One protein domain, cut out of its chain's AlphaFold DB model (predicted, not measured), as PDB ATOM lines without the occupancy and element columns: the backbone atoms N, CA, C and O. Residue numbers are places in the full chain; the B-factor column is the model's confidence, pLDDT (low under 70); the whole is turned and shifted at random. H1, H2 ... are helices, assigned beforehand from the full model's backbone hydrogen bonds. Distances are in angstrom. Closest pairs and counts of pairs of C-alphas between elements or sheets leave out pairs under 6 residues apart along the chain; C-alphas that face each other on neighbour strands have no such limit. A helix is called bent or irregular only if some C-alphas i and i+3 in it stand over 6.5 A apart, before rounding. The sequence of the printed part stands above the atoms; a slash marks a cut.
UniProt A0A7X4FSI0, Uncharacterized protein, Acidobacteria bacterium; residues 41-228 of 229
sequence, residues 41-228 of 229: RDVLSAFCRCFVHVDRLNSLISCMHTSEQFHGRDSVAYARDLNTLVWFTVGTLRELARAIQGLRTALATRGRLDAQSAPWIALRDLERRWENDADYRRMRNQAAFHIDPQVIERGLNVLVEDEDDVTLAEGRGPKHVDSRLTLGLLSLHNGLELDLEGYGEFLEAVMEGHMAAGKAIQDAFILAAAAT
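Overview. This is residues 41 to 228 of the 229 residues of an uncharacterized protein of Acidobacteria bacterium (UniProt A0A7X4FSI0). Three long helices, H1, H2 and H7, run side by side along the long axis as a bundle, with H3 slanting over H2 and H7 and H4 packed steeply on H2. At one end of the bundle H5 and H6 cross to make a small head, and residues 163 to 181 join them in a long loop. The printed part has 188 residues with seven named helices, H1 to H7 in order, and no named strand; its class is all helix. It is only just loose, close to compact, with a radius of gyration of the C-alphas of 19.5 A, and only just elongated, spanning 67 by 34 by 24 A.

Arrangement. Start at H1, residues 41 to 71, which forms a helical hairpin with H2, residues 76 to 109: a shallow tilt of 14 degrees, opposite ways, closest C-alphas Ala 46 and Leu 103, 4.8 A apart. H2 is the hub, touching four helices. H3, residues 118 to 132, touches H2 at a steep tilt of 57 degrees with residues 93 to 101 of H2 alone, closest C-alphas Ala 97 and Glu 127, 4.7 A. H4, residues 134 to 144, touches residues 86 to 91 of H2 alone at a steep tilt of 62 degrees, closest C-alphas Trp 87 and Ala 144, 4.2 A. H3 and H4 only just touch, and only at the corner, with 3 pairs of C-alphas within 8 A. Next, H5, residues 149 to 162, touches H6, residues 182 to 192, about perpendicular at 75 degrees, closest C-alphas Gly 155 and Gly 191, 3.9 A. Last, H7, residues 196 to 226, touches H2, closest C-alphas Val 86 and Leu 203, 6.7 A; it also touches H1, at Val 54 and Gly 214, 5.9 A, and H3, at Pro 119 and Ala 216, 4.7 A. H6 is near H2 and near H7. Every O i to N i+4 pair is within hydrogen-bond range in H1, H2, H3, H5 and H6; H4 has 6 of 7 and H7 26 of 27.

Along the chain. Find C-alpha 41 at (655.261, 481.719, 419.959), where H1 begins; it is 44.4 A long. H2 runs 50.0 A from C-alpha 76 at (608.783, 479.754, 416.673). H4 is only just irregular, C-alphas 141 and 144 being 6.7 A apart. H7, 45.0 A long, ends at C-alpha 226 at (654.420, 497.727, 427.252).

Size, cuts and confidence. The two C-alphas farthest apart, Asp 164 and Thr 228, are 68.4 A apart. The link from H5 to H6 is long, and residues 160 to 165, of which 160 to 162 belong to H5, stand free. The printed part has no cut, and residue 228 has pLDDT under 70.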
ATOM      1  N   ARG A  41     656.348 482.344 420.714       94.50
ATOM      2  CA  ARG A  41     655.261 481.719 419.959       94.50
ATOM      3  C   ARG A  41     654.119 481.208 420.834       94.50
ATOM      4  O   ARG A  41     652.968 481.224 420.406       94.50
ATOM      5  N   ASP A  42     654.429 480.749 422.039       95.06
ATOM      6  CA  ASP A  42     653.476 480.276 423.046       95.06
ATOM      7  C   ASP A  42     652.525 481.387 423.504       95.06
ATOM      8  O   ASP A  42     651.311 481.182 423.526       95.06
ATOM      9  N   VAL A  43     653.060 482.579 423.790       93.25
ATOM     10  CA  VAL A  43     652.263 483.747 424.188       93.25
ATOM     11  C   VAL A  43     651.365 484.193 423.036       93.25
ATOM     12  O   VAL A  43     650.154 484.324 423.218       93.25
ATOM     13  N   LEU A  44     651.924 484.349 421.831       93.31
ATOM     14  CA  LEU A  44     651.146 484.709 420.641       93.31
ATOM     15  C   LEU A  44     650.040 483.694 420.340       93.31
ATOM     16  O   LEU A  44     648.900 484.075 420.092       93.31
ATOM     17  N   SER A  45     650.354 482.399 420.405       95.81
ATOM     18  CA  SER A  45     649.368 481.340 420.202       95.81
ATOM     19  C   SER A  45     648.229 481.425 421.221       95.81
ATOM     20  O   SER A  45     647.063 481.303 420.844       95.81
ATOM     21  N   ALA A  46     648.540 481.683 422.495       95.38
ATOM     22  CA  ALA A  46     647.528 481.822 423.534       95.38
ATOM     23  C   ALA A  46     646.624 483.051 423.322       95.38
ATOM     24  O   ALA A  46     645.405 482.935 423.464       95.38
ATOM     25  N   PHE A  47     647.183 484.191 422.901       93.50
ATOM     26  CA  PHE A  47     646.394 485.371 422.531       93.50
ATOM     27  C   PHE A  47     645.478 485.102 421.336       93.50
ATOM     28  O   PHE A  47     644.282 485.376 421.412       93.50
ATOM     29  N   CYS A  48     645.993 484.489 420.264       94.50
ATOM     30  CA  CYS A  48     645.180 484.137 419.098       94.50
ATOM     31  C   CYS A  48     644.014 483.212 419.469       94.50
ATOM     32  O   CYS A  48     642.907 483.397 418.973       94.50
ATOM     33  N   ARG A  49     644.231 482.240 420.366       97.31
ATOM     34  CA  ARG A  49     643.147 481.378 420.864       97.31
ATOM     35  C   ARG A  49     642.063 482.191 421.568       97.31
ATOM     36  O   ARG A  49     640.888 481.963 421.303       97.31
ATOM     37  N   CYS A  50     642.445 483.145 422.416       95.69
ATOM     38  CA  CYS A  50     641.488 484.035 423.072       95.69
ATOM     39  C   CYS A  50     640.687 484.847 422.042       95.69
ATOM     40  O   CYS A  50     639.460 484.838 422.093       95.69
ATOM     41  N   PHE A  51     641.355 485.465 421.060       93.19
ATOM     42  CA  PHE A  51     640.686 486.243 420.011       93.19
ATOM     43  C   PHE A  51     639.714 485.416 419.172       93.19
ATOM     44  O   PHE A  51     638.600 485.865 418.936       93.19
ATOM     45  N   VAL A  52     640.076 484.189 418.789       95.75
ATOM     46  CA  VAL A  52     639.165 483.297 418.052       95.75
ATOM     47  C   VAL A  52     637.890 483.011 418.849       95.75
ATOM     48  O   VAL A  52     636.804 482.963 418.278       95.75
ATOM     49  N   HIS A  53     637.991 482.805 420.163       95.06
ATOM     50  CA  HIS A  53     636.811 482.544 420.988       95.06
ATOM     51  C   HIS A  53     635.964 483.798 421.221       95.06
ATOM     52  O   HIS A  53     634.741 483.694 421.199       95.06
ATOM     53  N   VAL A  54     636.585 484.969 421.382       92.69
ATOM     54  CA  VAL A  54     635.865 486.251 421.438       92.69
ATOM     55  C   VAL A  54     635.115 486.509 420.128       92.69
ATOM     56  O   VAL A  54     633.933 486.829 420.162       92.69
ATOM     57  N   ASP A  55     635.756 486.285 418.979       92.56
ATOM     58  CA  ASP A  55     635.135 486.476 417.664       92.56
ATOM     59  C   ASP A  55     633.936 485.539 417.445       92.56
ATOM     60  O   ASP A  55     632.877 485.949 416.972       92.56
ATOM     61  N   ARG A  56     634.043 484.285 417.903       94.12
ATOM     62  CA  ARG A  56     632.906 483.351 417.916       94.12
ATOM     63  C   ARG A  56     631.746 483.855 418.771       94.12
ATOM     64  O   ARG A  56     630.607 483.736 418.335       94.12
ATOM     65  N   LEU A  57     632.010 484.409 419.956       91.75
ATOM     66  CA  LEU A  57     630.956 484.983 420.804       91.75
ATOM     67  C   LEU A  57     630.288 486.181 420.117       91.75
ATOM     68  O   LEU A  57     629.061 486.220 420.051       91.75
ATOM     69  N   ASN A  58     631.074 487.084 419.522       89.75
ATOM     70  CA  ASN A  58     630.550 488.209 418.740       89.75
ATOM     71  C   ASN A  58     629.645 487.724 417.595       89.75
ATOM     72  O   ASN A  58     628.559 488.263 417.376       89.75
ATOM     73  N   SER A  59     630.062 486.671 416.883       92.44
ATOM     74  CA  SER A  59     629.275 486.080 415.802       92.44
ATOM     75  C   SER A  59     627.968 485.462 416.303       92.44
ATOM     76  O   SER A  59     626.933 485.693 415.683       92.44
ATOM     77  N   LEU A  60     627.980 484.722 417.417       92.12
ATOM     78  CA  LEU A  60     626.769 484.124 417.995       92.12
ATOM     79  C   LEU A  60     625.743 485.194 418.393       92.12
ATOM     80  O   LEU A  60     624.550 485.034 418.137       92.12
ATOM     81  N   ILE A  61     626.211 486.312 418.944       87.44
ATOM     82  CA  ILE A  61     625.366 487.450 419.325       87.44
ATOM     83  C   ILE A  61     624.798 488.153 418.092       87.44
ATOM     84  O   ILE A  61     623.605 488.443 418.028       87.44
ATOM     85  N   SER A  62     625.622 488.367 417.065       90.31
ATOM     86  CA  SER A  62     625.164 488.909 415.782       90.31
ATOM     87  C   SER A  62     624.098 488.014 415.130       90.31
ATOM     88  O   SER A  62     623.070 488.510 414.659       90.31
ATOM     89  N   CYS A  63     624.286 486.689 415.164       92.00
ATOM     90  CA  CYS A  63     623.294 485.724 414.693       92.00
ATOM     91  C   CYS A  63     621.983 485.818 415.479       92.00
ATOM     92  O   CYS A  63     620.917 485.761 414.870       92.00
ATOM     93  N   MET A  64     622.049 486.008 416.800       88.00
ATOM     94  CA  MET A  64     620.862 486.181 417.638       88.00
ATOM     95  C   MET A  64     620.063 487.421 417.226       88.00
ATOM     96  O   MET A  64     618.870 487.309 416.954       88.00
ATOM     97  N   HIS A  65     620.719 488.580 417.112       89.38
ATOM     98  CA  HIS A  65     620.060 489.817 416.681       89.38
ATOM     99  C   HIS A  65     619.487 489.709 415.268       89.38
ATOM    100  O   HIS A  65     618.382 490.175 415.007       89.38
ATOM    101  N   THR A  66     620.213 489.063 414.355       93.44
ATOM    102  CA  THR A  66     619.744 488.846 412.982       93.44
ATOM    103  C   THR A  66     618.512 487.937 412.954       93.44
ATOM    104  O   THR A  66     617.556 488.225 412.237       93.44
ATOM    105  N   SER A  67     618.506 486.863 413.751       92.12
ATOM    106  CA  SER A  67     617.357 485.959 413.875       92.12
ATOM    107  C   SER A  67     616.139 486.691 414.451       92.12
ATOM    108  O   SER A  67     615.048 486.593 413.888       92.12
ATOM    109  N   GLU A  68     616.326 487.508 415.495       90.81
ATOM    110  CA  GLU A  68     615.259 488.331 416.077       90.81
ATOM    111  C   GLU A  68     614.666 489.306 415.053       90.81
ATOM    112  O   GLU A  68     613.449 489.381 414.902       90.81
ATOM    113  N   GLN A  69     615.516 490.020 414.308       93.62
ATOM    114  CA  GLN A  69     615.080 490.979 413.289       93.62
ATOM    115  C   GLN A  69     614.324 490.314 412.136       93.62
ATOM    116  O   GLN A  69     613.371 490.892 411.611       93.62
ATOM    117  N   PHE A  70     614.753 489.124 411.716       93.50
ATOM    118  CA  PHE A  70     614.181 488.446 410.557       93.50
ATOM    119  C   PHE A  70     612.887 487.692 410.888       93.50
ATOM    120  O   PHE A  70     611.942 487.722 410.098       93.50
ATOM    121  N   HIS A  71     612.830 487.017 412.038       90.25
ATOM    122  CA  HIS A  71     611.690 486.179 412.412       90.25
ATOM    123  C   HIS A  71     610.715 486.860 413.382       90.25
ATOM    124  O   HIS A  71     609.536 486.509 413.406       90.25
ATOM    125  N   GLY A  72     611.176 487.845 414.155       90.81
ATOM    126  CA  GLY A  72     610.438 488.450 415.261       90.81
ATOM    127  C   GLY A  72     610.611 487.670 416.567       90.81
ATOM    128  O   GLY A  72     610.644 486.436 416.570       90.81
ATOM    129  N   ARG A  73     610.685 488.399 417.687       87.88
ATOM    130  CA  ARG A  73     610.951 487.850 419.030       87.88
ATOM    131  C   ARG A  73     609.934 486.793 419.484       87.88
ATOM    132  O   ARG A  73     610.309 485.838 420.150       87.88
ATOM    133  N   ASP A  74     608.678 486.911 419.057       87.50
ATOM    134  CA  ASP A  74     607.601 485.978 419.433       87.50
ATOM    135  C   ASP A  74     607.457 484.779 418.475       87.50
ATOM    136  O   ASP A  74     606.476 484.031 418.530       87.50
ATOM    137  N   SER A  75     608.391 484.601 417.538       87.94
ATOM    138  CA  SER A  75     608.306 483.540 416.533       87.94
ATOM    139  C   SER A  75     608.870 482.202 417.012       87.94
ATOM    140  O   SER A  75     609.811 482.113 417.804       87.94
ATOM    141  N   VAL A  76     608.325 481.128 416.439       87.50
ATOM    142  CA  VAL A  76     608.783 479.754 416.673       87.50
ATOM    143  C   VAL A  76     610.224 479.561 416.185       87.50
ATOM    144  O   VAL A  76     611.025 478.914 416.865       87.50
ATOM    145  N   ALA A  77     610.562 480.138 415.026       88.31
ATOM    146  CA  ALA A  77     611.912 480.112 414.474       88.31
ATOM    147  C   ALA A  77     612.937 480.804 415.386       88.31
ATOM    148  O   ALA A  77     613.964 480.198 415.692       88.31
ATOM    149  N   TYR A  78     612.638 482.011 415.883       89.12
ATOM    150  CA  TYR A  78     613.535 482.717 416.799       89.12
ATOM    151  C   TYR A  78     613.769 481.920 418.084       89.12
ATOM    152  O   TYR A  78     614.916 481.727 418.473       89.12
ATOM    153  N   ALA A  79     612.721 481.371 418.708       86.12
ATOM    154  CA  ALA A  79     612.877 480.572 419.927       86.12
ATOM    155  C   ALA A  79     613.785 479.339 419.722       86.12
ATOM    156  O   ALA A  79     614.597 479.002 420.588       86.12
ATOM    157  N   ARG A  80     613.681 478.665 418.566       88.31
ATOM    158  CA  ARG A  80     614.568 477.548 418.192       88.31
ATOM    159  C   ARG A  80     616.018 478.011 418.021       88.31
ATOM    160  O   ARG A  80     616.938 477.344 418.509       88.31
ATOM    161  N   ASP A  81     616.220 479.105 417.295       90.31
ATOM    162  CA  ASP A  81     617.547 479.653 417.022       90.31
ATOM    163  C   ASP A  81     618.208 480.128 418.320       90.31
ATOM    164  O   ASP A  81     619.349 479.759 418.591       90.31
ATOM    165  N   LEU A  82     617.459 480.843 419.165       88.00
ATOM    166  CA  LEU A  82     617.878 481.304 420.486       88.00
ATOM    167  C   LEU A  82     618.402 480.142 421.330       88.00
ATOM    168  O   LEU A  82     619.548 480.173 421.766       88.00
ATOM    169  N   ASN A  83     617.610 479.076 421.482       86.75
ATOM    170  CA  ASN A  83     618.017 477.881 422.221       86.75
ATOM    171  C   ASN A  83     619.334 477.293 421.683       86.75
ATOM    172  O   ASN A  83     620.243 476.973 422.442       86.75
ATOM    173  N   THR A  84     619.477 477.198 420.360       88.69
ATOM    174  CA  THR A  84     620.711 476.692 419.738       88.69
ATOM    175  C   THR A  84     621.911 477.591 420.059       88.69
ATOM    176  O   THR A  84     622.981 477.103 420.429       88.69
ATOM    177  N   LEU A  85     621.739 478.909 419.949       90.19
ATOM    178  CA  LEU A  85     622.785 479.897 420.202       90.19
ATOM    179  C   LEU A  85     623.208 479.935 421.678       90.19
ATOM    180  O   LEU A  85     624.406 480.057 421.942       90.19
ATOM    181  N   VAL A  86     622.283 479.755 422.632       87.25
ATOM    182  CA  VAL A  86     622.596 479.602 424.069       87.25
ATOM    183  C   VAL A  86     623.609 478.477 424.277       87.25
ATOM    184  O   VAL A  86     624.631 478.672 424.937       87.25
ATOM    185  N   TRP A  87     623.390 477.313 423.662       88.25
ATOM    186  CA  TRP A  87     624.267 476.152 423.834       88.25
ATOM    187  C   TRP A  87     625.664 476.356 423.274       88.25
ATOM    188  O   TRP A  87     626.657 476.092 423.962       88.25
ATOM    189  N   PHE A  88     625.759 476.907 422.065       90.44
ATOM    190  CA  PHE A  88     627.053 477.274 421.499       90.44
ATOM    191  C   PHE A  88     627.759 478.344 422.330       90.44
ATOM    192  O   PHE A  88     628.984 478.296 422.473       90.44
ATOM    193  N   THR A  89     627.005 479.270 422.920       90.62
ATOM    194  CA  THR A  89     627.534 480.324 423.785       90.62
ATOM    195  C   THR A  89     628.131 479.735 425.059       90.62
ATOM    196  O   THR A  89     629.320 479.925 425.310       90.62
ATOM    197  N   VAL A  90     627.366 478.937 425.813       89.38
ATOM    198  CA  VAL A  90     627.838 478.232 427.023       89.38
ATOM    199  C   VAL A  90     629.117 477.443 426.730       89.38
ATOM    200  O   VAL A  90     630.099 477.509 427.474       89.38
ATOM    201  N   GLY A  91     629.125 476.713 425.615       90.06
ATOM    202  CA  GLY A  91     630.282 475.953 425.169       90.06
ATOM    203  C   GLY A  91     631.504 476.815 424.859       90.06
ATOM    204  O   GLY A  91     632.619 476.504 425.281       90.06
ATOM    205  N   THR A  92     631.296 477.921 424.148       92.56
ATOM    206  CA  THR A  92     632.367 478.841 423.751       92.56
ATOM    207  C   THR A  92     632.959 479.573 424.952       92.56
ATOM    208  O   THR A  92     634.178 479.725 425.007       92.56
ATOM    209  N   LEU A  93     632.149 479.945 425.950       92.00
ATOM    210  CA  LEU A  93     632.628 480.557 427.197       92.00
ATOM    211  C   LEU A  93     633.591 479.645 427.961       92.00
ATOM    212  O   LEU A  93     634.612 480.113 428.461       92.00
ATOM    213  N   ARG A  94     633.317 478.334 428.003       91.50
ATOM    214  CA  ARG A  94     634.238 477.354 428.603       91.50
ATOM    215  C   ARG A  94     635.591 477.359 427.894       91.50
ATOM    216  O   ARG A  94     636.644 477.392 428.528       91.50
ATOM    217  N   GLU A  95     635.571 477.297 426.569       94.06
ATOM    218  CA  GLU A  95     636.807 477.266 425.789       94.06
ATOM    219  C   GLU A  95     637.564 478.599 425.867       94.06
ATOM    220  O   GLU A  95     638.795 478.601 425.931       94.06
ATOM    221  N   LEU A  96     636.849 479.723 425.987       94.25
ATOM    222  CA  LEU A  96     637.444 481.025 426.273       94.25
ATOM    223  C   LEU A  96     638.098 481.063 427.662       94.25
ATOM    224  O   LEU A  96     639.242 481.496 427.766       94.25
ATOM    225  N   ALA A  97     637.438 480.563 428.712       93.56
ATOM    226  CA  ALA A  97     638.017 480.482 430.057       93.56
ATOM    227  C   ALA A  97     639.329 479.675 430.058       93.56
ATOM    228  O   ALA A  97     640.350 480.117 430.589       93.56
ATOM    229  N   ARG A  98     639.346 478.531 429.363       94.50
ATOM    230  CA  ARG A  98     640.557 477.717 429.165       94.50
ATOM    231  C   ARG A  98     641.640 478.451 428.377       94.50
ATOM    232  O   ARG A  98     642.825 478.310 428.685       94.50
ATOM    233  N   ALA A  99     641.262 479.215 427.353       96.00
ATOM    234  CA  ALA A  99     642.201 480.028 426.587       96.00
ATOM    235  C   ALA A  99     642.826 481.134 427.456       96.00
ATOM    236  O   ALA A  99     644.046 481.289 427.434       96.00
ATOM    237  N   ILE A 100     642.026 481.815 428.288       95.69
ATOM    238  CA  ILE A 100     642.485 482.817 429.264       95.69
ATOM    239  C   ILE A 100     643.460 482.189 430.268       95.69
ATOM    240  O   ILE A 100     644.539 482.735 430.505       95.69
ATOM    241  N   GLN A 101     643.146 481.007 430.805       95.06
ATOM    242  CA  GLN A 101     644.051 480.274 431.695       95.06
ATOM    243  C   GLN A 101     645.381 479.924 431.002       95.06
ATOM    244  O   GLN A 101     646.461 480.066 431.591       95.06
ATOM    245  N   GLY A 102     645.318 479.483 429.742       95.75
ATOM    246  CA  GLY A 102     646.496 479.208 428.919       95.75
ATOM    247  C   GLY A 102     647.348 480.456 428.690       95.75
ATOM    248  O   GLY A 102     648.566 480.409 428.853       95.75
ATOM    249  N   LEU A 103     646.707 481.588 428.402       95.62
ATOM    250  CA  LEU A 103     647.368 482.876 428.230       95.62
ATOM    251  C   LEU A 103     648.052 483.352 429.514       95.62
ATOM    252  O   LEU A 103     649.231 483.708 429.488       95.62
ATOM    253  N   ARG A 104     647.345 483.288 430.647       95.62
ATOM    254  CA  ARG A 104     647.890 483.596 431.975       95.62
ATOM    255  C   ARG A 104     649.150 482.778 432.258       95.62
ATOM    256  O   ARG A 104     650.154 483.323 432.707       95.62
ATOM    257  N   THR A 105     649.111 481.482 431.954       95.81
ATOM    258  CA  THR A 105     650.244 480.563 432.149       95.81
ATOM    259  C   THR A 105     651.428 480.913 431.245       95.81
ATOM    260  O   THR A 105     652.565 480.963 431.720       95.81
ATOM    261  N   ALA A 106     651.178 481.192 429.961       95.69
ATOM    262  CA  ALA A 106     652.222 481.568 429.007       95.69
ATOM    263  C   ALA A 106     652.929 482.865 429.434       95.69
ATOM    264  O   ALA A 106     654.154 482.916 429.515       95.69
ATOM    265  N   LEU A 107     652.165 483.892 429.816       94.06
ATOM    266  CA  LEU A 107     652.725 485.160 430.290       94.06
ATOM    267  C   LEU A 107     653.475 485.016 431.615       94.06
ATOM    268  O   LEU A 107     654.557 485.588 431.760       94.06
ATOM    269  N   ALA A 108     652.955 484.232 432.565       94.06
ATOM    270  CA  ALA A 108     653.631 483.974 433.837       94.06
ATOM    271  C   ALA A 108     654.982 483.282 433.631       94.06
ATOM    272  O   ALA A 108     655.984 483.701 434.205       94.06
ATOM    273  N   THR A 109     655.028 482.273 432.756       94.69
ATOM    274  CA  THR A 109     656.258 481.535 432.417       94.69
ATOM    275  C   THR A 109     657.331 482.453 431.833       94.69
ATOM    276  O   THR A 109     658.521 482.255 432.061       94.69
ATOM    277  N   ARG A 110     656.913 483.494 431.106       91.12
ATOM    278  CA  ARG A 110     657.802 484.506 430.523       91.12
ATOM    279  C   ARG A 110     658.109 485.677 431.464       91.12
ATOM    280  O   ARG A 110     658.831 486.581 431.055       91.12
ATOM    281  N   GLY A 111     657.567 485.689 432.686       91.06
ATOM    282  CA  GLY A 111     657.727 486.794 433.635       91.06
ATOM    283  C   GLY A 111     657.036 488.091 433.198       91.06
ATOM    284  O   GLY A 111     657.482 489.170 433.570       91.06
ATOM    285  N   ARG A 112     655.978 487.995 432.382       89.19
ATOM    286  CA  ARG A 112     655.256 489.140 431.785       89.19
ATOM    287  C   ARG A 112     653.820 489.288 432.273       89.19
ATOM    288  O   ARG A 112     653.058 490.087 431.739       89.19
ATOM    289  N   LEU A 113     653.427 488.481 433.252       93.31
ATOM    290  CA  LEU A 113     652.108 488.564 433.856       93.31
ATOM    291  C   LEU A 113     652.119 489.591 434.989       93.31
ATOM    292  O   LEU A 113     652.708 489.341 436.038       93.31
ATOM    293  N   ASP A 114     651.381 490.684 434.814       93.12
ATOM    294  CA  ASP A 114     650.934 491.511 435.933       93.12
ATOM    295  C   ASP A 114     649.561 491.024 436.409       93.12
ATOM    296  O   ASP A 114     648.519 491.444 435.915       93.12
ATOM    297  N   ALA A 115     649.556 490.104 437.375       91.94
ATOM    298  CA  ALA A 115     648.329 489.478 437.868       91.94
ATOM    299  C   ALA A 115     647.391 490.435 438.633       91.94
ATOM    300  O   ALA A 115     646.271 490.036 438.963       91.94
ATOM    301  N   GLN A 116     647.851 491.646 438.964       94.44
ATOM    302  CA  GLN A 116     647.076 492.647 439.702       94.44
ATOM    303  C   GLN A 116     646.601 493.798 438.816       94.44
ATOM    304  O   GLN A 116     645.896 494.683 439.300       94.44
ATOM    305  N   SER A 117     646.939 493.794 437.526       93.88
ATOM    306  CA  SER A 117     646.419 494.805 436.616       93.88
ATOM    307  C   SER A 117     644.910 494.655 436.428       93.88
ATOM    308  O   SER A 117     644.356 493.551 436.479       93.88
ATOM    309  N   ALA A 118     644.229 495.778 436.184       94.12
ATOM    310  CA  ALA A 118     642.780 495.791 435.995       94.12
ATOM    311  C   ALA A 118     642.295 494.808 434.901       94.12
ATOM    312  O   ALA A 118     641.347 494.067 435.180       94.12
ATOM    313  N   PRO A 119     642.951 494.691 433.722       93.44
ATOM    314  CA  PRO A 119     642.577 493.689 432.723       93.44
ATOM    315  C   PRO A 119     642.663 492.251 433.249       93.44
ATOM    316  O   PRO A 119     641.762 491.450 433.010       93.44
ATOM    317  N   TRP A 120     643.707 491.916 434.013       94.12
ATOM    318  CA  TRP A 120     643.881 490.563 434.549       94.12
ATOM    319  C   TRP A 120     642.908 490.227 435.671       94.12
ATOM    320  O   TRP A 120     642.451 489.085 435.754       94.12
ATOM    321  N   ILE A 121     642.555 491.204 436.506       94.06
ATOM    322  CA  ILE A 121     641.502 491.040 437.512       94.06
ATOM    323  C   ILE A 121     640.168 490.737 436.821       94.06
ATOM    324  O   ILE A 121     639.537 489.735 437.157       94.06
ATOM    325  N   ALA A 122     639.794 491.524 435.807       91.81
ATOM    326  CA  ALA A 122     638.559 491.320 435.052       91.81
ATOM    327  C   ALA A 122     638.514 489.939 434.373       91.81
ATOM    328  O   ALA A 122     637.536 489.206 434.519       91.81
ATOM    329  N   LEU A 123     639.593 489.537 433.692       93.69
ATOM    330  CA  LEU A 123     639.672 488.221 433.045       93.69
ATOM    331  C   LEU A 123     639.595 487.066 434.040       93.69
ATOM    332  O   LEU A 123     638.939 486.066 433.759       93.69
ATOM    333  N   ARG A 124     640.230 487.200 435.206       92.56
ATOM    334  CA  ARG A 124     640.169 486.190 436.268       92.56
ATOM    335  C   ARG A 124     638.758 486.057 436.833       92.56
ATOM    336  O   ARG A 124     638.328 484.944 437.131       92.56
ATOM    337  N   ASP A 125     638.050 487.167 437.006       91.31
ATOM    338  CA  ASP A 125     636.685 487.144 437.527       91.31
ATOM    339  C   ASP A 125     635.719 486.494 436.525       91.31
ATOM    340  O   ASP A 125     634.897 485.667 436.932       91.31
ATOM    341  N   LEU A 126     635.887 486.772 435.227       90.75
ATOM    342  CA  LEU A 126     635.161 486.101 434.144       90.75
ATOM    343  C   LEU A 126     635.496 484.602 434.060       90.75
ATOM    344  O   LEU A 126     634.582 483.780 434.073       90.75
ATOM    345  N   GLU A 127     636.785 484.232 434.063       91.50
ATOM    346  CA  GLU A 127     637.256 482.834 434.112       91.50
ATOM    347  C   GLU A 127     636.601 482.094 435.285       91.50
ATOM    348  O   GLU A 127     636.013 481.025 435.112       91.50
ATOM    349  N   ARG A 128     636.648 482.689 436.485       90.00
ATOM    350  CA  ARG A 128     636.075 482.096 437.694       90.00
ATOM    351  C   ARG A 128     634.572 481.902 437.558       90.00
ATOM    352  O   ARG A 128     634.099 480.838 437.953       90.00
ATOM    353  N   ARG A 129     633.845 482.898 437.042       87.69
ATOM    354  CA  ARG A 129     632.396 482.818 436.830       87.69
ATOM    355  C   ARG A 129     632.069 481.676 435.872       87.69
ATOM    356  O   ARG A 129     631.354 480.764 436.256       87.69
ATOM    357  N   TRP A 130     632.651 481.653 434.678       88.88
ATOM    358  CA  TRP A 130     632.301 480.654 433.662       88.88
ATOM    359  C   TRP A 130     632.712 479.221 434.022       88.88
ATOM    360  O   TRP A 130     632.060 478.272 433.587       88.88
ATOM    361  N   GLU A 131     633.773 479.034 434.813       87.00
ATOM    362  CA  GLU A 131     634.199 477.692 435.234       87.00
ATOM    363  C   GLU A 131     633.537 477.196 436.521       87.00
ATOM    364  O   GLU A 131     633.343 475.986 436.656       87.00
ATOM    365  N   ASN A 132     633.210 478.080 437.470       86.56
ATOM    366  CA  ASN A 132     632.800 477.670 438.820       86.56
ATOM    367  C   ASN A 132     631.350 477.977 439.170       86.56
ATOM    368  O   ASN A 132     630.853 477.389 440.130       86.56
ATOM    369  N   ASP A 133     630.686 478.859 438.429       87.69
ATOM    370  CA  ASP A 133     629.273 479.120 438.643       87.69
ATOM    371  C   ASP A 133     628.453 477.838 438.423       87.69
ATOM    372  O   ASP A 133     628.670 477.085 437.464       87.69
ATOM    373  N   ALA A 134     627.565 477.548 439.374       85.81
ATOM    374  CA  ALA A 134     626.829 476.294 439.405       85.81
ATOM    375  C   ALA A 134     625.901 476.156 438.192       85.81
ATOM    376  O   ALA A 134     625.840 475.071 437.607       85.81
ATOM    377  N   ASP A 135     625.259 477.246 437.772       82.19
ATOM    378  CA  ASP A 135     624.324 477.250 436.653       82.19
ATOM    379  C   ASP A 135     625.056 477.091 435.324       82.19
ATOM    380  O   ASP A 135     624.717 476.194 434.547       82.19
ATOM    381  N   TYR A 136     626.150 477.831 435.103       82.19
ATOM    382  CA  TYR A 136     626.980 477.641 433.902       82.19
ATOM    383  C   TYR A 136     627.511 476.211 433.807       82.19
ATOM    384  O   TYR A 136     627.470 475.590 432.742       82.19
ATOM    385  N   ARG A 137     628.001 475.649 434.920       86.75
ATOM    386  CA  ARG A 137     628.497 474.268 434.947       86.75
ATOM    387  C   ARG A 137     627.397 473.259 434.651       86.75
ATOM    388  O   ARG A 137     627.669 472.300 433.926       86.75
ATOM    389  N   ARG A 138     626.205 473.457 435.220       85.69
ATOM    390  CA  ARG A 138     625.024 472.620 434.999       85.69
ATOM    391  C   ARG A 138     624.652 472.637 433.517       85.69
ATOM    392  O   ARG A 138     624.785 471.602 432.869       85.69
ATOM    393  N   MET A 139     624.359 473.810 432.954       84.06
ATOM    394  CA  MET A 139     624.013 473.994 431.534       84.06
ATOM    395  C   MET A 139     625.066 473.393 430.593       84.06
ATOM    396  O   MET A 139     624.754 472.653 429.659       84.06
ATOM    397  N   ARG A 140     626.347 473.653 430.866       84.50
ATOM    398  CA  ARG A 140     627.470 473.141 430.073       84.50
ATOM    399  C   ARG A 140     627.539 471.621 430.054       84.50
ATOM    400  O   ARG A 140     627.800 471.032 429.008       84.50
ATOM    401  N   ASN A 141     627.407 470.999 431.220       84.62
ATOM    402  CA  ASN A 141     627.597 469.560 431.360       84.62
ATOM    403  C   ASN A 141     626.370 468.765 430.896       84.62
ATOM    404  O   ASN A 141     626.531 467.609 430.520       84.62
ATOM    405  N   GLN A 142     625.186 469.374 430.943       81.69
ATOM    406  CA  GLN A 142     623.912 468.678 430.784       81.69
ATOM    407  C   GLN A 142     623.141 469.005 429.503       81.69
ATOM    408  O   GLN A 142     622.217 468.265 429.165       81.69
ATOM    409  N   ALA A 143     623.481 470.101 428.817       74.88
ATOM    410  CA  ALA A 143     622.704 470.570 427.670       74.88
ATOM    411  C   ALA A 143     623.542 471.112 426.505       74.88
ATOM    412  O   ALA A 143     623.198 470.869 425.353       74.88
ATOM    413  N   ALA A 144     624.663 471.796 426.771       76.56
ATOM    414  CA  ALA A 144     625.384 472.528 425.722       76.56
ATOM    415  C   ALA A 144     625.929 471.643 424.577       76.56
ATOM    416  O   ALA A 144     625.856 472.026 423.413       76.56
ATOM    417  N   PHE A 145     626.477 470.463 424.892       74.38
ATOM    418  CA  PHE A 145     627.002 469.516 423.883       74.38
ATOM    419  C   PHE A 145     626.652 468.050 424.150       74.38
ATOM    420  O   PHE A 145     626.871 467.186 423.299       74.38
ATOM    421  N   HIS A 146     626.119 467.766 425.332       79.00
ATOM    422  CA  HIS A 146     625.647 466.454 425.734       79.00
ATOM    423  C   HIS A 146     624.256 466.672 426.295       79.00
ATOM    424  O   HIS A 146     624.134 467.347 427.307       79.00
ATOM    425  N   ILE A 147     623.231 466.157 425.620       83.56
ATOM    426  CA  ILE A 147     621.876 466.155 426.169       83.56
ATOM    427  C   ILE A 147     621.830 465.012 427.181       83.56
ATOM    428  O   ILE A 147     621.826 463.845 426.787       83.56
ATOM    429  N   ASP A 148     621.878 465.345 428.472       87.12
ATOM    430  CA  ASP A 148     621.841 464.355 429.548       87.12
ATOM    431  C   ASP A 148     620.463 463.660 429.573       87.12
ATOM    432  O   ASP A 148     619.445 464.334 429.761       87.12
ATOM    433  N   PRO A 149     620.389 462.324 429.405       90.50
ATOM    434  CA  PRO A 149     619.121 461.604 429.445       90.50
ATOM    435  C   PRO A 149     618.329 461.847 430.735       90.50
ATOM    436  O   PRO A 149     617.109 461.955 430.676       90.50
ATOM    437  N   GLN A 150     619.001 462.019 431.880       91.94
ATOM    438  CA  GLN A 150     618.331 462.260 433.164       91.94
ATOM    439  C   GLN A 150     617.665 463.639 433.230       91.94
ATOM    440  O   GLN A 150     616.719 463.849 433.985       91.94
ATOM    441  N   VAL A 151     618.160 464.609 432.462       90.31
ATOM    442  CA  VAL A 151     617.510 465.919 432.328       90.31
ATOM    443  C   VAL A 151     616.235 465.775 431.515       90.31
ATOM    444  O   VAL A 151     615.190 466.245 431.950       90.31
ATOM    445  N   ILE A 152     616.296 465.056 430.394       93.06
ATOM    446  CA  ILE A 152     615.117 464.794 429.562       93.06
ATOM    447  C   ILE A 152     614.057 464.009 430.338       93.06
ATOM    448  O   ILE A 152     612.895 464.399 430.322       93.06
ATOM    449  N   GLU A 153     614.441 462.953 431.059       94.25
ATOM    450  CA  GLU A 153     613.515 462.170 431.889       94.25
ATOM    451  C   GLU A 153     612.828 463.033 432.953       94.25
ATOM    452  O   GLU A 153     611.610 462.969 433.099       94.25
ATOM    453  N   ARG A 154     613.583 463.884 433.662       93.62
ATOM    454  CA  ARG A 154     613.002 464.802 434.653       93.62
ATOM    455  C   ARG A 154     612.006 465.767 434.023       93.62
ATOM    456  O   ARG A 154     610.911 465.917 434.552       93.62
ATOM    457  N   GLY A 155     612.350 466.387 432.898       92.50
ATOM    458  CA  GLY A 155     611.436 467.322 432.249       92.50
ATOM    459  C   GLY A 155     610.204 466.657 431.641       92.50
ATOM    460  O   GLY A 155     609.130 467.250 431.670       92.50
ATOM    461  N   LEU A 156     610.326 465.420 431.150       94.25
ATOM    462  CA  LEU A 156     609.177 464.620 430.723       94.25
ATOM    463  C   LEU A 156     608.242 464.302 431.892       94.25
ATOM    464  O   LEU A 156     607.033 464.396 431.720       94.25
ATOM    465  N   ASN A 157     608.779 463.965 433.070       94.00
ATOM    466  CA  ASN A 157     607.952 463.712 434.252       94.00
ATOM    467  C   ASN A 157     607.133 464.951 434.639       94.00
ATOM    468  O   ASN A 157     605.942 464.817 434.882       94.00
ATOM    469  N   VAL A 158     607.740 466.145 434.604       91.25
ATOM    470  CA  VAL A 158     607.022 467.415 434.837       91.25
ATOM    471  C   VAL A 158     605.903 467.611 433.811       91.25
ATOM    472  O   VAL A 158     604.774 467.903 434.178       91.25
ATOM    473  N   LEU A 159     606.176 467.383 432.521       90.06
ATOM    474  CA  LEU A 159     605.157 467.536 431.473       90.06
ATOM    475  C   LEU A 159     603.971 466.585 431.647       90.06
ATOM    476  O   LEU A 159     602.845 466.974 431.375       90.06
ATOM    477  N   VAL A 160     604.217 465.349 432.081       91.69
ATOM    478  CA  VAL A 160     603.156 464.357 432.316       91.69
ATOM    479  C   VAL A 160     602.304 464.709 433.540       91.69
ATOM    480  O   VAL A 160     601.144 464.310 433.604       91.69
ATOM    481  N   GLU A 161     602.870 465.415 434.520       89.62
ATOM    482  CA  GLU A 161     602.139 465.875 435.705       89.62
ATOM    483  C   GLU A 161     601.257 467.098 435.405       89.62
ATOM    484  O   GLU A 161     600.152 467.189 435.944       89.62
ATOM    485  N   ASP A 162     601.725 467.997 434.536       85.25
ATOM    486  CA  ASP A 162     601.091 469.299 434.296       85.25
ATOM    487  C   ASP A 162     600.158 469.337 433.068       85.25
ATOM    488  O   ASP A 162     599.235 470.153 433.035       85.25
ATOM    489  N   GLU A 163     600.369 468.481 432.061       79.69
ATOM    490  CA  GLU A 163     599.698 468.568 430.755       79.69
ATOM    491  C   GLU A 163     599.101 467.221 430.304       79.69
ATOM    492  O   GLU A 163     599.797 466.208 430.214       79.69
ATOM    493  N   ASP A 164     597.819 467.218 429.918       79.31
ATOM    494  CA  ASP A 164     597.162 466.039 429.323       79.31
ATOM    495  C   ASP A 164     597.592 465.812 427.857       79.31
ATOM    496  O   ASP A 164     597.693 464.674 427.394       79.31
ATOM    497  N   ASP A 165     597.866 466.900 427.127       88.75
ATOM    498  CA  ASP A 165     598.247 466.898 425.715       88.75
ATOM    499  C   ASP A 165     599.497 467.763 425.496       88.75
ATOM    500  O   ASP A 165     599.513 468.951 425.809       88.75
ATOM    501  N   VAL A 166     600.537 467.206 424.864       86.38
ATOM    502  CA  VAL A 166     601.769 467.948 424.541       86.38
ATOM    503  C   VAL A 166     601.981 468.033 423.033       86.38
ATOM    504  O   VAL A 166     601.972 467.037 422.305       86.38
ATOM    505  N   THR A 167     602.251 469.245 422.547       89.81
ATOM    506  CA  THR A 167     602.620 469.473 421.146       89.81
ATOM    507  C   THR A 167     603.983 468.845 420.841       89.81
ATOM    508  O   THR A 167     604.995 469.210 421.434       89.81
ATOM    509  N   LEU A 168     604.044 467.937 419.860       90.06
ATOM    510  CA  LEU A 168     605.312 467.329 419.426       90.06
ATOM    511  C   LEU A 168     606.186 468.308 418.634       90.06
ATOM    512  O   LEU A 168     607.394 468.397 418.854       90.06
ATOM    513  N   ALA A 169     605.570 469.031 417.703       89.19
ATOM    514  CA  ALA A 169     606.211 470.031 416.865       89.19
ATOM    515  C   ALA A 169     605.175 471.054 416.398       89.19
ATOM    516  O   ALA A 169     604.024 470.702 416.140       89.19
ATOM    517  N   GLU A 170     605.601 472.298 416.230       89.88
ATOM    518  CA  GLU A 170     604.758 473.377 415.712       89.88
ATOM    519  C   GLU A 170     605.514 474.240 414.708       89.88
ATOM    520  O   GLU A 170     606.740 474.179 414.627       89.88
ATOM    521  N   GLY A 171     604.780 475.047 413.945       87.19
ATOM    522  CA  GLY A 171     605.346 475.988 412.990       87.19
ATOM    523  C   GLY A 171     604.291 476.888 412.356       87.19
ATOM    524  O   GLY A 171     603.113 476.528 412.313       87.19
ATOM    525  N   ARG A 172     604.706 478.054 411.849       80.75
ATOM    526  CA  ARG A 172     603.846 479.021 411.142       80.75
ATOM    527  C   ARG A 172     604.367 479.294 409.724       80.75
ATOM    528  O   ARG A 172     604.298 480.403 409.209       80.75
ATOM    529  N   GLY A 173     604.837 478.251 409.042       80.56
ATOM    530  CA  GLY A 173     605.361 478.370 407.685       80.56
ATOM    531  C   GLY A 173     605.897 477.053 407.124       80.56
ATOM    532  O   GLY A 173     605.451 475.973 407.527       80.56
ATOM    533  N   PRO A 174     606.849 477.102 406.171       79.25
ATOM    534  CA  PRO A 174     607.506 475.905 405.659       79.25
ATOM    535  C   PRO A 174     608.121 475.089 406.803       79.25
ATOM    536  O   PRO A 174     608.904 475.615 407.593       79.25
ATOM    537  N   LYS A 175     607.805 473.788 406.854       76.62
ATOM    538  CA  LYS A 175     608.122 472.882 407.978       76.62
ATOM    539  C   LYS A 175     609.590 472.830 408.405       76.62
ATOM    540  O   LYS A 175     609.857 472.383 409.509       76.62
ATOM    541  N   HIS A 176     610.535 473.224 407.557       75.94
ATOM    542  CA  HIS A 176     611.970 473.200 407.867       75.94
ATOM    543  C   HIS A 176     612.553 474.575 408.199       75.94
ATOM    544  O   HIS A 176     613.712 474.661 408.583       75.94
ATOM    545  N   VAL A 177     611.774 475.640 408.020       73.88
ATOM    546  CA  VAL A 177     612.238 477.020 408.185       73.88
ATOM    547  C   VAL A 177     611.619 477.615 409.439       73.88
ATOM    548  O   VAL A 177     612.347 478.038 410.331       73.88
ATOM    549  N   ASP A 178     610.292 477.552 409.542       81.12
ATOM    550  CA  ASP A 178     609.534 478.135 410.647       81.12
ATOM    551  C   ASP A 178     608.812 477.046 411.435       81.12
ATOM    552  O   ASP A 178     607.593 476.883 411.361       81.12
ATOM    553  N   SER A 179     609.611 476.226 412.113       85.69
ATOM    554  CA  SER A 179     609.133 475.181 413.006       85.69
ATOM    555  C   SER A 179     610.098 474.939 414.160       85.69
ATOM    556  O   SER A 179     611.296 475.236 414.061       85.69
ATOM    557  N   ARG A 180     609.576 474.352 415.241       84.25
ATOM    558  CA  ARG A 180     610.363 473.824 416.359       84.25
ATOM    559  C   ARG A 180     609.873 472.441 416.770       84.25
ATOM    560  O   ARG A 180     608.701 472.103 416.606       84.25
ATOM    561  N   LEU A 181     610.792 471.655 417.322       89.88
ATOM    562  CA  LEU A 181     610.514 470.350 417.918       89.88
ATOM    563  C   LEU A 181     610.216 470.551 419.408       89.88
ATOM    564  O   LEU A 181     611.116 470.538 420.246       89.88
ATOM    565  N   THR A 182     608.947 470.821 419.700       87.88
ATOM    566  CA  THR A 182     608.470 471.343 420.983       87.88
ATOM    567  C   THR A 182     608.690 470.379 422.143       87.88
ATOM    568  O   THR A 182     609.244 470.798 423.154       87.88
ATOM    569  N   LEU A 183     608.350 469.091 422.000       90.12
ATOM    570  CA  LEU A 183     608.468 468.129 423.107       90.12
ATOM    571  C   LEU A 183     609.900 468.054 423.659       90.12
ATOM    572  O   LEU A 183     610.104 468.114 424.868       90.12
ATOM    573  N   GLY A 184     610.896 467.954 422.774       89.88
ATOM    574  CA  GLY A 184     612.301 467.881 423.181       89.88
ATOM    575  C   GLY A 184     612.784 469.166 423.855       89.88
ATOM    576  O   GLY A 184     613.503 469.098 424.847       89.88
ATOM    577  N   LEU A 185     612.350 470.325 423.350       87.69
ATOM    578  CA  LEU A 185     612.677 471.626 423.931       87.69
ATOM    579  C   LEU A 185     612.082 471.777 425.336       87.69
ATOM    580  O   LEU A 185     612.812 472.090 426.269       87.69
ATOM    581  N   LEU A 186     610.785 471.500 425.493       88.50
ATOM    582  CA  LEU A 186     610.095 471.594 426.781       88.50
ATOM    583  C   LEU A 186     610.669 470.611 427.805       88.50
ATOM    584  O   LEU A 186     610.917 470.987 428.945       88.50
ATOM    585  N   SER A 187     610.960 469.376 427.385       90.69
ATOM    586  CA  SER A 187     611.593 468.379 428.260       90.69
ATOM    587  C   SER A 187     612.978 468.837 428.721       90.69
ATOM    588  O   SER A 187     613.347 468.666 429.878       90.69
ATOM    589  N   LEU A 188     613.760 469.450 427.831       89.62
ATOM    590  CA  LEU A 188     615.063 469.995 428.196       89.62
ATOM    591  C   LEU A 188     614.924 471.165 429.180       89.62
ATOM    592  O   LEU A 188     615.631 471.205 430.181       89.62
ATOM    593  N   HIS A 189     614.001 472.085 428.910       87.75
ATOM    594  CA  HIS A 189     613.746 473.281 429.712       87.75
ATOM    595  C   HIS A 189     613.288 472.928 431.127       87.75
ATOM    596  O   HIS A 189     613.940 473.300 432.102       87.75
ATOM    597  N   ASN A 190     612.248 472.102 431.241       88.56
ATOM    598  CA  ASN A 190     611.735 471.640 432.528       88.56
ATOM    599  C   ASN A 190     612.795 470.848 433.302       88.56
ATOM    600  O   ASN A 190     612.957 471.034 434.504       88.56
ATOM    601  N   GLY A 191     613.576 470.002 432.620       87.69
ATOM    602  CA  GLY A 191     614.641 469.223 433.253       87.69
ATOM    603  C   GLY A 191     615.817 470.055 433.779       87.69
ATOM    604  O   GLY A 191     616.532 469.615 434.688       87.69
ATOM    605  N   LEU A 192     616.045 471.231 433.189       87.06
ATOM    606  CA  LEU A 192     617.047 472.203 433.626       87.06
ATOM    607  C   LEU A 192     616.479 473.257 434.577       87.06
ATOM    608  O   LEU A 192     617.271 474.011 435.140       87.06
ATOM    609  N   GLU A 193     615.158 473.285 434.765       87.19
ATOM    610  CA  GLU A 193     614.436 474.333 435.494       87.19
ATOM    611  C   GLU A 193     614.707 475.724 434.887       87.19
ATOM    612  O   GLU A 193     614.955 476.693 435.602       87.19
ATOM    613  N   LEU A 194     614.720 475.803 433.551       82.19
ATOM    614  CA  LEU A 194     614.956 477.028 432.786       82.19
ATOM    615  C   LEU A 194     613.857 477.198 431.741       82.19
ATOM    616  O   LEU A 194     613.612 476.289 430.951       82.19
ATOM    617  N   ASP A 195     613.229 478.366 431.701       77.06
ATOM    618  CA  ASP A 195     612.294 478.737 430.645       77.06
ATOM    619  C   ASP A 195     612.974 479.607 429.565       77.06
ATOM    620  O   ASP A 195     614.187 479.840 429.569       77.06
ATOM    621  N   LEU A 196     612.194 480.044 428.570       70.44
ATOM    622  CA  LEU A 196     612.704 480.896 427.490       70.44
ATOM    623  C   LEU A 196     613.132 482.286 427.987       70.44
ATOM    624  O   LEU A 196     614.045 482.871 427.403       70.44
ATOM    625  N   GLU A 197     612.491 482.806 429.034       76.06
ATOM    626  CA  GLU A 197     612.841 484.091 429.644       76.06
ATOM    627  C   GLU A 197     614.208 483.993 430.329       76.06
ATOM    628  O   GLU A 197     615.105 484.776 430.014       76.06
ATOM    629  N   GLY A 198     614.431 482.937 431.114       75.69
ATOM    630  CA  GLY A 198     615.715 482.632 431.740       75.69
ATOM    631  C   GLY A 198     616.861 482.448 430.738       75.69
ATOM    632  O   GLY A 198     618.003 482.800 431.036       75.69
ATOM    633  N   TYR A 199     616.598 481.968 429.517       76.50
ATOM    634  CA  TYR A 199     617.604 481.978 428.440       76.50
ATOM    635  C   TYR A 199     617.895 483.364 427.880       76.50
ATOM    636  O   TYR A 199     619.051 483.643 427.554       76.50
ATOM    637  N   GLY A 200     616.878 484.216 427.765       73.44
ATOM    638  CA  GLY A 200     617.061 485.619 427.405       73.44
ATOM    639  C   GLY A 200     617.959 486.328 428.417       73.44
ATOM    640  O   GLY A 200     618.996 486.868 428.038       73.44
ATOM    641  N   GLU A 201     617.628 486.228 429.705       80.31
ATOM    642  CA  GLU A 201     618.416 486.812 430.800       80.31
ATOM    643  C   GLU A 201     619.847 486.260 430.843       80.31
ATOM    644  O   GLU A 201     620.821 487.008 430.984       80.31
ATOM    645  N   PHE A 202     620.000 484.943 430.673       80.06
ATOM    646  CA  PHE A 202     621.308 484.303 430.590       80.06
ATOM    647  C   PHE A 202     622.149 484.896 429.454       80.06
ATOM    648  O   PHE A 202     623.327 485.209 429.649       80.06
ATOM    649  N   LEU A 203     621.560 485.053 428.268       76.62
ATOM    650  CA  LEU A 203     622.261 485.606 427.116       76.62
ATOM    651  C   LEU A 203     622.622 487.067 427.316       76.62
ATOM    652  O   LEU A 203     623.758 487.421 427.022       76.62
ATOM    653  N   GLU A 204     621.732 487.889 427.864       78.12
ATOM    654  CA  GLU A 204     622.035 489.286 428.191       78.12
ATOM    655  C   GLU A 204     623.224 489.386 429.159       78.12
ATOM    656  O   GLU A 204     624.184 490.122 428.911       78.12
ATOM    657  N   ALA A 205     623.242 488.555 430.203       78.06
ATOM    658  CA  ALA A 205     624.352 488.504 431.151       78.06
ATOM    659  C   ALA A 205     625.675 488.048 430.501       78.06
ATOM    660  O   ALA A 205     626.762 488.502 430.878       78.06
ATOM    661  N   VAL A 206     625.610 487.149 429.514       78.00
ATOM    662  CA  VAL A 206     626.780 486.754 428.718       78.00
ATOM    663  C   VAL A 206     627.197 487.853 427.739       78.00
ATOM    664  O   VAL A 206     628.395 488.075 427.546       78.00
ATOM    665  N   MET A 207     626.241 488.563 427.143       74.69
ATOM    666  CA  MET A 207     626.493 489.680 426.242       74.69
ATOM    667  C   MET A 207     627.256 490.797 426.954       74.69
ATOM    668  O   MET A 207     628.240 491.305 426.426       74.69
ATOM    669  N   GLU A 208     626.905 491.124 428.189       76.00
ATOM    670  CA  GLU A 208     627.683 492.092 428.963       76.00
ATOM    671  C   GLU A 208     629.100 491.562 429.269       76.00
ATOM    672  O   GLU A 208     630.108 492.248 429.065       76.00
ATOM    673  N   GLY A 209     629.201 490.291 429.674       74.75
ATOM    674  CA  GLY A 209     630.469 489.658 430.037       74.75
ATOM    675  C   GLY A 209     631.466 489.486 428.882       74.75
ATOM    676  O   GLY A 209     632.669 489.663 429.088       74.75
ATOM    677  N   HIS A 210     631.017 489.148 427.667       77.44
ATOM    678  CA  HIS A 210     631.929 488.916 426.537       77.44
ATOM    679  C   HIS A 210     632.521 490.220 425.978       77.44
ATOM    680  O   HIS A 210     633.696 490.224 425.604       77.44
ATOM    681  N   MET A 211     631.763 491.328 425.968       75.38
ATOM    682  CA  MET A 211     632.293 492.628 425.538       75.38
ATOM    683  C   MET A 211     633.428 493.063 426.467       75.38
ATOM    684  O   MET A 211     634.502 493.464 426.008       75.38
ATOM    685  N   ALA A 212     633.231 492.886 427.778       81.56
ATOM    686  CA  ALA A 212     634.277 493.104 428.769       81.56
ATOM    687  C   ALA A 212     635.488 492.179 428.543       81.56
ATOM    688  O   ALA A 212     636.629 492.623 428.663       81.56
ATOM    689  N   ALA A 213     635.261 490.916 428.160       86.50
ATOM    690  CA  ALA A 213     636.326 489.951 427.891       86.50
ATOM    691  C   ALA A 213     637.202 490.352 426.697       86.50
ATOM    692  O   ALA A 213     638.427 490.341 426.812       86.50
ATOM    693  N   GLY A 214     636.592 490.720 425.564       87.38
ATOM    694  CA  GLY A 214     637.316 491.117 424.354       87.38
ATOM    695  C   GLY A 214     638.250 492.295 424.611       87.38
ATOM    696  O   GLY A 214     639.452 492.207 424.344       87.38
ATOM    697  N   LYS A 215     637.717 493.350 425.242       88.50
ATOM    698  CA  LYS A 215     638.511 494.514 425.639       88.50
ATOM    699  C   LYS A 215     639.612 494.136 426.633       88.50
ATOM    700  O   LYS A 215     640.763 494.508 426.433       88.50
ATOM    701  N   ALA A 216     639.294 493.368 427.675       91.00
ATOM    702  CA  ALA A 216     640.277 492.998 428.690       91.00
ATOM    703  C   ALA A 216     641.412 492.117 428.129       91.00
ATOM    704  O   ALA A 216     642.558 492.274 428.546       91.00
ATOM    705  N   ILE A 217     641.145 491.238 427.152       92.56
ATOM    706  CA  ILE A 217     642.193 490.463 426.458       92.56
ATOM    707  C   ILE A 217     643.106 491.391 425.654       92.56
ATOM    708  O   ILE A 217     644.328 491.243 425.715       92.56
ATOM    709  N   GLN A 218     642.536 492.347 424.917       90.75
ATOM    710  CA  GLN A 218     643.312 493.323 424.152       90.75
ATOM    711  C   GLN A 218     644.150 494.223 425.073       90.75
ATOM    712  O   GLN A 218     645.346 494.392 424.840       90.75
ATOM    713  N   ASP A 219     643.568 494.738 426.155       90.75
ATOM    714  CA  ASP A 219     644.283 495.547 427.145       90.75
ATOM    715  C   ASP A 219     645.405 494.733 427.816       90.75
ATOM    716  O   ASP A 219     646.511 495.237 428.002       90.75
ATOM    717  N   ALA A 220     645.163 493.456 428.141       90.69
ATOM    718  CA  ALA A 220     646.185 492.562 428.685       90.69
ATOM    719  C   ALA A 220     647.320 492.293 427.680       90.69
ATOM    720  O   ALA A 220     648.478 492.195 428.089       90.69
ATOM    721  N   PHE A 221     647.007 492.203 426.380       89.62
ATOM    722  CA  PHE A 221     647.999 492.109 425.303       89.62
ATOM    723  C   PHE A 221     648.892 493.344 425.255       89.62
ATOM    724  O   PHE A 221     650.116 493.224 425.298       89.62
ATOM    725  N   ILE A 222     648.278 494.526 425.224       89.94
ATOM    726  CA  ILE A 222     648.979 495.813 425.170       89.94
ATOM    727  C   ILE A 222     649.823 496.022 426.428       89.94
ATOM    728  O   ILE A 222     650.979 496.424 426.333       89.94
ATOM    729  N   LEU A 223     649.293 495.701 427.609       88.25
ATOM    730  CA  LEU A 223     650.024 495.845 428.866       88.25
ATOM    731  C   LEU A 223     651.236 494.908 428.928       88.25
ATOM    732  O   LEU A 223     652.329 495.333 429.301       88.25
ATOM    733  N   ALA A 224     651.065 493.643 428.532       86.94
ATOM    734  CA  ALA A 224     652.176 492.699 428.446       86.94
ATOM    735  C   ALA A 224     653.232 493.167 427.431       86.94
ATOM    736  O   ALA A 224     654.425 492.962 427.662       86.94
ATOM    737  N   ALA A 225     652.798 493.809 426.338       86.06
ATOM    738  CA  ALA A 225     653.665 494.458 425.362       86.06
ATOM    739  C   ALA A 225     654.488 495.591 426.000       86.06
ATOM    740  O   ALA A 225     655.720 495.552 425.978       86.06
ATOM    741  N   ALA A 226     653.816 496.541 426.649       83.56
ATOM    742  CA  ALA A 226     654.420 497.727 427.252       83.56
ATOM    743  C   ALA A 226     655.385 497.422 428.414       83.56
ATOM    744  O   ALA A 226     656.326 498.170 428.653       83.56
ATOM    745  N   ALA A 227     655.207 496.304 429.126       78.31
ATOM    746  CA  ALA A 227     656.113 495.894 430.206       78.31
ATOM    747  C   ALA A 227     657.531 495.509 429.725       78.31
ATOM    748  O   ALA A 227     658.428 495.292 430.540       78.31
ATOM    749  N   THR A 228     657.734 495.391 428.409       66.19
ATOM    750  CA  THR A 228     659.042 495.112 427.787       66.19
ATOM    751  C   THR A 228     659.719 496.345 427.195       66.19
ATOM    752  O   THR A 228     660.863 496.259 426.735       66.19
TER     753      THR A 228